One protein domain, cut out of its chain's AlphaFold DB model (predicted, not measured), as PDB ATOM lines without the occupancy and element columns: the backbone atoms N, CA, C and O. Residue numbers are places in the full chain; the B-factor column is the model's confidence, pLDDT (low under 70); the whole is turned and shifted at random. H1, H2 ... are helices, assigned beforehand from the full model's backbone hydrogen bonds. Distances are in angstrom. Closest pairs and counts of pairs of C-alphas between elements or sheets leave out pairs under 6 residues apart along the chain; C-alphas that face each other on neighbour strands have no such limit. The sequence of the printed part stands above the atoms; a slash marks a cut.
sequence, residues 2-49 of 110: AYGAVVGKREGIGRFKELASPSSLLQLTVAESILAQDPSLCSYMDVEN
ATOM      1  N   ALA A   2     -30.499  14.121   0.006       82.00
ATOM      2  CA  ALA A   2     -29.378  13.511   0.745       82.00
ATOM      3  C   ALA A   2     -29.668  12.112   1.333       82.00
ATOM      4  O   ALA A   2     -28.883  11.192   1.120       82.00
ATOM      5  N   TYR A   3     -30.817  11.918   1.991       81.56
ATOM      6  CA  TYR A   3     -31.209  10.616   2.552       81.56
ATOM      7  C   TYR A   3     -31.290   9.513   1.485       81.56
ATOM      8  O   TYR A   3     -30.654   8.468   1.615       81.56
ATOM      9  N   GLY A   4     -32.005   9.773   0.383       80.50
ATOM     10  CA  GLY A   4     -32.115   8.831  -0.736       80.50
ATOM     11  C   GLY A   4     -30.760   8.509  -1.374       80.50
ATOM     12  O   GLY A   4     -30.515   7.362  -1.735       80.50
ATOM     13  N   ALA A   5     -29.842   9.480  -1.440       83.69
ATOM     14  CA  ALA A   5     -28.479   9.242  -1.913       83.69
ATOM     15  C   ALA A   5     -27.683   8.318  -0.975       83.69
ATOM     16  O   ALA A   5     -26.958   7.454  -1.462       83.69
ATOM     17  N   VAL A   6     -27.826   8.463   0.348       83.94
ATOM     18  CA  VAL A   6     -27.186   7.570   1.331       83.94
ATOM     19  C   VAL A   6     -27.730   6.146   1.202       83.94
ATOM     20  O   VAL A   6     -26.946   5.208   1.067       83.94
ATOM     21  N   VAL A   7     -29.058   5.984   1.174       82.88
ATOM     22  CA  VAL A   7     -29.706   4.668   1.023       82.88
ATOM     23  C   VAL A   7     -29.315   4.010  -0.303       82.88
ATOM     24  O   VAL A   7     -28.892   2.854  -0.332       82.88
ATOM     25  N   GLY A   8     -29.397   4.765  -1.401       80.50
ATOM     26  CA  GLY A   8     -29.096   4.271  -2.741       80.50
ATOM     27  C   GLY A   8     -27.632   3.875  -2.942       80.50
ATOM     28  O   GLY A   8     -27.372   2.909  -3.653       80.50
ATOM     29  N   LYS A   9     -26.677   4.578  -2.314       83.12
ATOM     30  CA  LYS A   9     -25.235   4.330  -2.500       83.12
ATOM     31  C   LYS A   9     -24.632   3.311  -1.530       83.12
ATOM     32  O   LYS A   9     -23.606   2.731  -1.869       83.12
ATOM     33  N   ARG A  10     -25.200   3.120  -0.332       73.94
ATOM     34  CA  ARG A  10     -24.579   2.292   0.720       73.94
ATOM     35  C   ARG A  10     -24.968   0.814   0.645       73.94
ATOM     36  O   ARG A  10     -24.094  -0.040   0.619       73.94
ATOM     37  N   GLU A  11     -26.265   0.524   0.620       68.44
ATOM     38  CA  GLU A  11     -26.806  -0.848   0.709       68.44
ATOM     39  C   GLU A  11     -27.554  -1.262  -0.571       68.44
ATOM     40  O   GLU A  11     -27.778  -2.447  -0.814       68.44
ATOM     41  N   GLY A  12     -27.944  -0.281  -1.397       80.31
ATOM     42  CA  GLY A  12     -28.950  -0.452  -2.441       80.31
ATOM     43  C   GLY A  12     -30.367  -0.453  -1.853       80.31
ATOM     44  O   GLY A  12     -30.617  -0.984  -0.771       80.31
ATOM     45  N   ILE A  13     -31.323   0.144  -2.574       82.00
ATOM     46  CA  ILE A  13     -32.696   0.365  -2.075       82.00
ATOM     47  C   ILE A  13     -33.383  -0.952  -1.677       82.00
ATOM     48  O   ILE A  13     -34.065  -0.994  -0.658       82.00
ATOM     49  N   GLY A  14     -33.182  -2.027  -2.450       84.50
ATOM     50  CA  GLY A  14     -33.793  -3.335  -2.180       84.50
ATOM     51  C   GLY A  14     -33.372  -3.914  -0.829       84.50
ATOM     52  O   GLY A  14     -34.220  -4.179   0.016       84.50
ATOM     53  N   ARG A  15     -32.060  -4.008  -0.586       83.44
ATOM     54  CA  ARG A  15     -31.508  -4.532   0.671       83.44
ATOM     55  C   ARG A  15     -31.839  -3.643   1.868       83.44
ATOM     56  O   ARG A  15     -32.123  -4.138   2.953       83.44
ATOM     57  N   PHE A  16     -31.853  -2.325   1.673       84.69
ATOM     58  CA  PHE A  16     -32.272  -1.407   2.725       84.69
ATOM     59  C   PHE A  16     -33.726  -1.652   3.142       84.69
ATOM     60  O   PHE A  16     -34.005  -1.667   4.334       84.69
ATOM     61  N   LYS A  17     -34.647  -1.902   2.199       85.19
ATOM     62  CA  LYS A  17     -36.056  -2.194   2.522       85.19
ATOM     63  C   LYS A  17     -36.229  -3.464   3.367       85.19
ATOM     64  O   LYS A  17     -37.167  -3.524   4.153       85.19
ATOM     65  N   GLU A  18     -35.327  -4.437   3.244       85.00
ATOM     66  CA  GLU A  18     -35.350  -5.679   4.034       85.00
ATOM     67  C   GLU A  18     -34.868  -5.483   5.482       85.00
ATOM     68  O   GLU A  18     -35.348  -6.159   6.388       85.00
ATOM     69  N   LEU A  19     -33.917  -4.569   5.704       81.06
ATOM     70  CA  LEU A  19     -33.247  -4.374   6.999       81.06
ATOM     71  C   LEU A  19     -33.714  -3.122   7.754       81.06
ATOM     72  O   LEU A  19     -33.393  -2.947   8.931       81.06
ATOM     73  N   ALA A  20     -34.426  -2.221   7.080       80.88
ATOM     74  CA  ALA A  20     -34.834  -0.938   7.627       80.88
ATOM     75  C   ALA A  20     -35.865  -1.090   8.747       80.88
ATOM     76  O   ALA A  20     -36.811  -1.874   8.671       80.88
ATOM     77  N   SER A  21     -35.730  -0.246   9.769       79.00
ATOM     78  CA  SER A  21     -36.800  -0.059  10.741       79.00
ATOM     79  C   SER A  21     -38.027   0.581  10.068       79.00
ATOM     80  O   SER A  21     -37.898   1.261   9.042       79.00
ATOM     81  N   PRO A  22     -39.226   0.458  10.658       76.81
ATOM     82  CA  PRO A  22     -40.426   1.118  10.144       76.81
ATOM     83  C   PRO A  22     -40.275   2.629   9.937       76.81
ATOM     84  O   PRO A  22     -40.739   3.179   8.940       76.81
ATOM     85  N   SER A  23     -39.580   3.310  10.852       74.69
ATOM     86  CA  SER A  23     -39.287   4.744  10.759       74.69
ATOM     87  C   SER A  23     -38.413   5.051   9.544       74.69
ATOM     88  O   SER A  23     -38.658   6.022   8.831       74.69
ATOM     89  N   SER A  24     -37.416   4.206   9.283       80.25
ATOM     90  CA  SER A  24     -36.550   4.322   8.113       80.25
ATOM     91  C   SER A  24     -37.298   4.039   6.805       80.25
ATOM     92  O   SER A  24     -37.057   4.718   5.810       80.25
ATOM     93  N   LEU A  25     -38.261   3.112   6.800       81.62
ATOM     94  CA  LEU A  25     -39.128   2.880   5.639       81.62
ATOM     95  C   LEU A  25     -40.033   4.082   5.344       81.62
ATOM     96  O   LEU A  25     -40.165   4.465   4.186       81.62
ATOM     97  N   LEU A  26     -40.603   4.727   6.366       82.44
ATOM     98  CA  LEU A  26     -41.382   5.961   6.182       82.44
ATOM     99  C   LEU A  26     -40.529   7.085   5.577       82.44
ATOM    100  O   LEU A  26     -40.952   7.740   4.625       82.44
ATOM    101  N   GLN A  27     -39.311   7.278   6.088       84.75
ATOM    102  CA  GLN A  27     -38.362   8.252   5.540       84.75
ATOM    103  C   GLN A  27     -37.988   7.936   4.088       84.75
ATOM    104  O   GLN A  27     -37.909   8.845   3.261       84.75
ATOM    105  N   LEU A  28     -37.803   6.654   3.760       85.44
ATOM    106  CA  LEU A  28     -37.542   6.218   2.394       85.44
ATOM    107  C   LEU A  28     -38.727   6.507   1.468       85.44
ATOM    108  O   LEU A  28     -38.508   7.057   0.397       85.44
ATOM    109  N   THR A  29     -39.961   6.218   1.882       84.31
ATOM    110  CA  THR A  29     -41.167   6.509   1.089       84.31
ATOM    111  C   THR A  29     -41.286   7.998   0.769       84.31
ATOM    112  O   THR A  29     -41.556   8.373  -0.373       84.31
ATOM    113  N   VAL A  30     -41.036   8.868   1.753       81.88
ATOM    114  CA  VAL A  30     -41.021  10.322   1.531       81.88
ATOM    115  C   VAL A  30     -39.900  10.705   0.562       81.88
ATOM    116  O   VAL A  30     -40.126  11.480  -0.366       81.88
ATOM    117  N   ALA A  31     -38.703  10.132   0.722       85.94
ATOM    118  CA  ALA A  31     -37.581  10.397  -0.172       85.94
ATOM    119  C   ALA A  31     -37.859   9.951  -1.618       85.94
ATOM    120  O   ALA A  31     -37.590  10.720  -2.539       85.94
ATOM    121  N   GLU A  32     -38.418   8.755  -1.824       85.19
ATOM    122  CA  GLU A  32     -38.832   8.245  -3.139       85.19
ATOM    123  C   GLU A  32     -39.902   9.154  -3.765       85.19
ATOM    124  O   GLU A  32     -39.802   9.496  -4.941       85.19
ATOM    125  N   SER A  33     -40.867   9.626  -2.969       81.12
ATOM    126  CA  SER A  33     -41.936  10.518  -3.442       81.12
ATOM    127  C   SER A  33     -41.405  11.867  -3.930       81.12
ATOM    128  O   SER A  33     -41.858  12.362  -4.960       81.12
ATOM    129  N   ILE A  34     -40.431  12.449  -3.221       82.50
ATOM    130  CA  ILE A  34     -39.770  13.703  -3.622       82.50
ATOM    131  C   ILE A  34     -38.913  13.484  -4.875       82.50
ATOM    132  O   ILE A  34     -38.947  14.294  -5.793       82.50
ATOM    133  N   LEU A  35     -38.150  12.389  -4.935       86.50
ATOM    134  CA  LEU A  35     -37.257  12.101  -6.064       86.50
ATOM    135  C   LEU A  35     -37.999  11.712  -7.352       86.50
ATOM    136  O   LEU A  35     -37.401  11.759  -8.421       86.50
ATOM    137  N   ALA A  36     -39.278  11.346  -7.258       86.75
ATOM    138  CA  ALA A  36     -40.145  11.105  -8.409       86.75
ATOM    139  C   ALA A  36     -40.710  12.396  -9.042       86.75
ATOM    140  O   ALA A  36     -41.377  12.313 -10.073       86.75
ATOM    141  N   GLN A  37     -40.490  13.565  -8.430       86.25
ATOM    142  CA  GLN A  37     -40.977  14.850  -8.943       86.25
ATOM    143  C   GLN A  37     -40.075  15.423 -10.047       86.25
ATOM    144  O   GLN A  37     -38.954  14.962 -10.269       86.25
ATOM    145  N   ASP A  38     -40.568  16.461 -10.726       85.50
ATOM    146  CA  ASP A  38     -39.815  17.199 -11.739       85.50
ATOM    147  C   ASP A  38     -38.557  17.867 -11.129       85.50
ATOM    148  O   ASP A  38     -38.678  18.678 -10.200       85.50
ATOM    149  N   PRO A  39     -37.345  17.574 -11.642       86.62
ATOM    150  CA  PRO A  39     -36.109  18.133 -11.099       86.62
ATOM    151  C   PRO A  39     -36.017  19.661 -11.168       86.62
ATOM    152  O   PRO A  39     -35.439  20.264 -10.265       86.62
ATOM    153  N   SER A  40     -36.571  20.295 -12.208       84.19
ATOM    154  CA  SER A  40     -36.569  21.754 -12.362       84.19
ATOM    155  C   SER A  40     -37.472  22.423 -11.328       84.19
ATOM    156  O   SER A  40     -37.108  23.461 -10.768       84.19
ATOM    157  N   LEU A  41     -38.614  21.806 -11.017       77.81
ATOM    158  CA  LEU A  41     -39.483  22.273  -9.938       77.81
ATOM    159  C   LEU A  41     -38.792  22.146  -8.572       77.81
ATOM    160  O   LEU A  41     -38.792  23.098  -7.795       77.81
ATOM    161  N   CYS A  42     -38.152  21.007  -8.291       80.06
ATOM    162  CA  CYS A  42     -37.385  20.823  -7.058       80.06
ATOM    163  C   CYS A  42     -36.226  21.821  -6.939       80.06
ATOM    164  O   CYS A  42     -36.041  22.401  -5.871       80.06
ATOM    165  N   SER A  43     -35.474  22.075  -8.017       83.62
ATOM    166  CA  SER A  43     -34.389  23.061  -7.977       83.62
ATOM    167  C   SER A  43     -34.902  24.471  -7.710       83.62
ATOM    168  O   SER A  43     -34.298  25.186  -6.921       83.62
ATOM    169  N   TYR A  44     -36.036  24.859  -8.298       77.31
ATOM    170  CA  TYR A  44     -36.634  26.163  -8.022       77.31
ATOM    171  C   TYR A  44     -37.048  26.300  -6.549       77.31
ATOM    172  O   TYR A  44     -36.784  27.323  -5.930       77.31
ATOM    173  N   MET A  45     -37.656  25.267  -5.959       77.38
ATOM    174  CA  MET A  45     -38.081  25.317  -4.555       77.38
ATOM    175  C   MET A  45     -36.909  25.315  -3.568       77.38
ATOM    176  O   MET A  45     -36.958  26.036  -2.574       77.38
ATOM    177  N   ASP A  46     -35.875  24.509  -3.819       82.88
ATOM    178  CA  ASP A  46     -34.808  24.281  -2.840       82.88
ATOM    179  C   ASP A  46     -33.582  25.177  -3.063       82.88
ATOM    180  O   ASP A  46     -32.991  25.630  -2.088       82.88
ATOM    181  N   VAL A  47     -33.183  25.452  -4.310       86.88
ATOM    182  CA  VAL A  47     -31.960  26.227  -4.617       86.88
ATOM    183  C   VAL A  47     -32.219  27.729  -4.568       86.88
ATOM    184  O   VAL A  47     -31.390  28.468  -4.045       86.88
ATOM    185  N   GLU A  48     -33.369  28.184  -5.069       83.38
ATOM    186  CA  GLU A  48     -33.715  29.615  -5.074       83.38
ATOM    187  C   GLU A  48     -34.256  30.097  -3.718       83.38
ATOM    188  O   GLU A  48     -34.420  31.298  -3.497       83.38
ATOM    189  N   ASN A  49     -34.543  29.182  -2.788       83.00
ATOM    190  CA  ASN A  49     -35.001  29.542  -1.454       83.00
ATOM    191  C   ASN A  49     -33.810  29.972  -0.572       83.00
ATOM    192  O   ASN A  49     -32.970  29.138  -0.217       83.00
TER     193      ASN A  49
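What this domain is: This is residues 2 to 49 of the 110 residues of an uncharacterized protein of Thaumarchaeota archaeon (UniProt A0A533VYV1). Three helices, H1, H2 and H3, form a small triangular body in which H1 meets the residues 28 to 32 of H3 near its own first residues, about perpendicular to it, and a fourth, H4, sits off the far end of H3 as a separate head. Residues 36 to 41 and 43 to 49, most of them in H4, stick out from this body, which without them spans 29 by 19 by 12 A. The printed part has 48 residues with four named helices in the order H1, H2, H3, H4 and no named strand; the class is all helix. The whole is loose, with a radius of gyration of the C-alphas of 12.2 A, and elongated, spanning 36 by 19 by 15 A.

How they stand to each other: H1, residues 2 to 10, is close to but not clearly touching H2, residues 13 to 19; their closest C-alphas, of Val 7 and Ile 13, are 6.1 A apart, and their lines are about perpendicular at 84 degrees. H1 touches H3, residues 22 to 35, which meets it with residues 28 to 32 alone; the closest C-alphas, of Gly 4 and Ala 31, are 5.7 A apart. Their lines are only just about perpendicular, at 72 degrees. H2 and H3 are close but not clearly touching, with the C-alphas of Lys 17 and Leu 25 closest at 6.7 A, and run opposite ways at a shallow tilt of 12 degrees. H4, residues 39 to 47, and H3 meet only through their link; H4 is apart from H1 and H2. In H1, H2, H3 and H4 every O i to N i+4 pair is within hydrogen-bond range.

Where its parts are: H1 begins at C-alpha 2 (-29.378, 13.511, 0.745) and is 12.2 A long; H2 is 10.3 A. H3, the longest, runs 19.8 A from C-alpha 22 (-40.426, 1.118, 10.144). H4, 11.2 A, ends at C-alpha 47 (-31.960, 26.227, -4.617).

The domain as a whole: The C-alphas farthest apart, of Glu 18 and Glu 48, are 36.5 A apart. The printed part has no cut, and its three links are tight. Mean pLDDT of the printed part is 82.1; residue 11 is under 70.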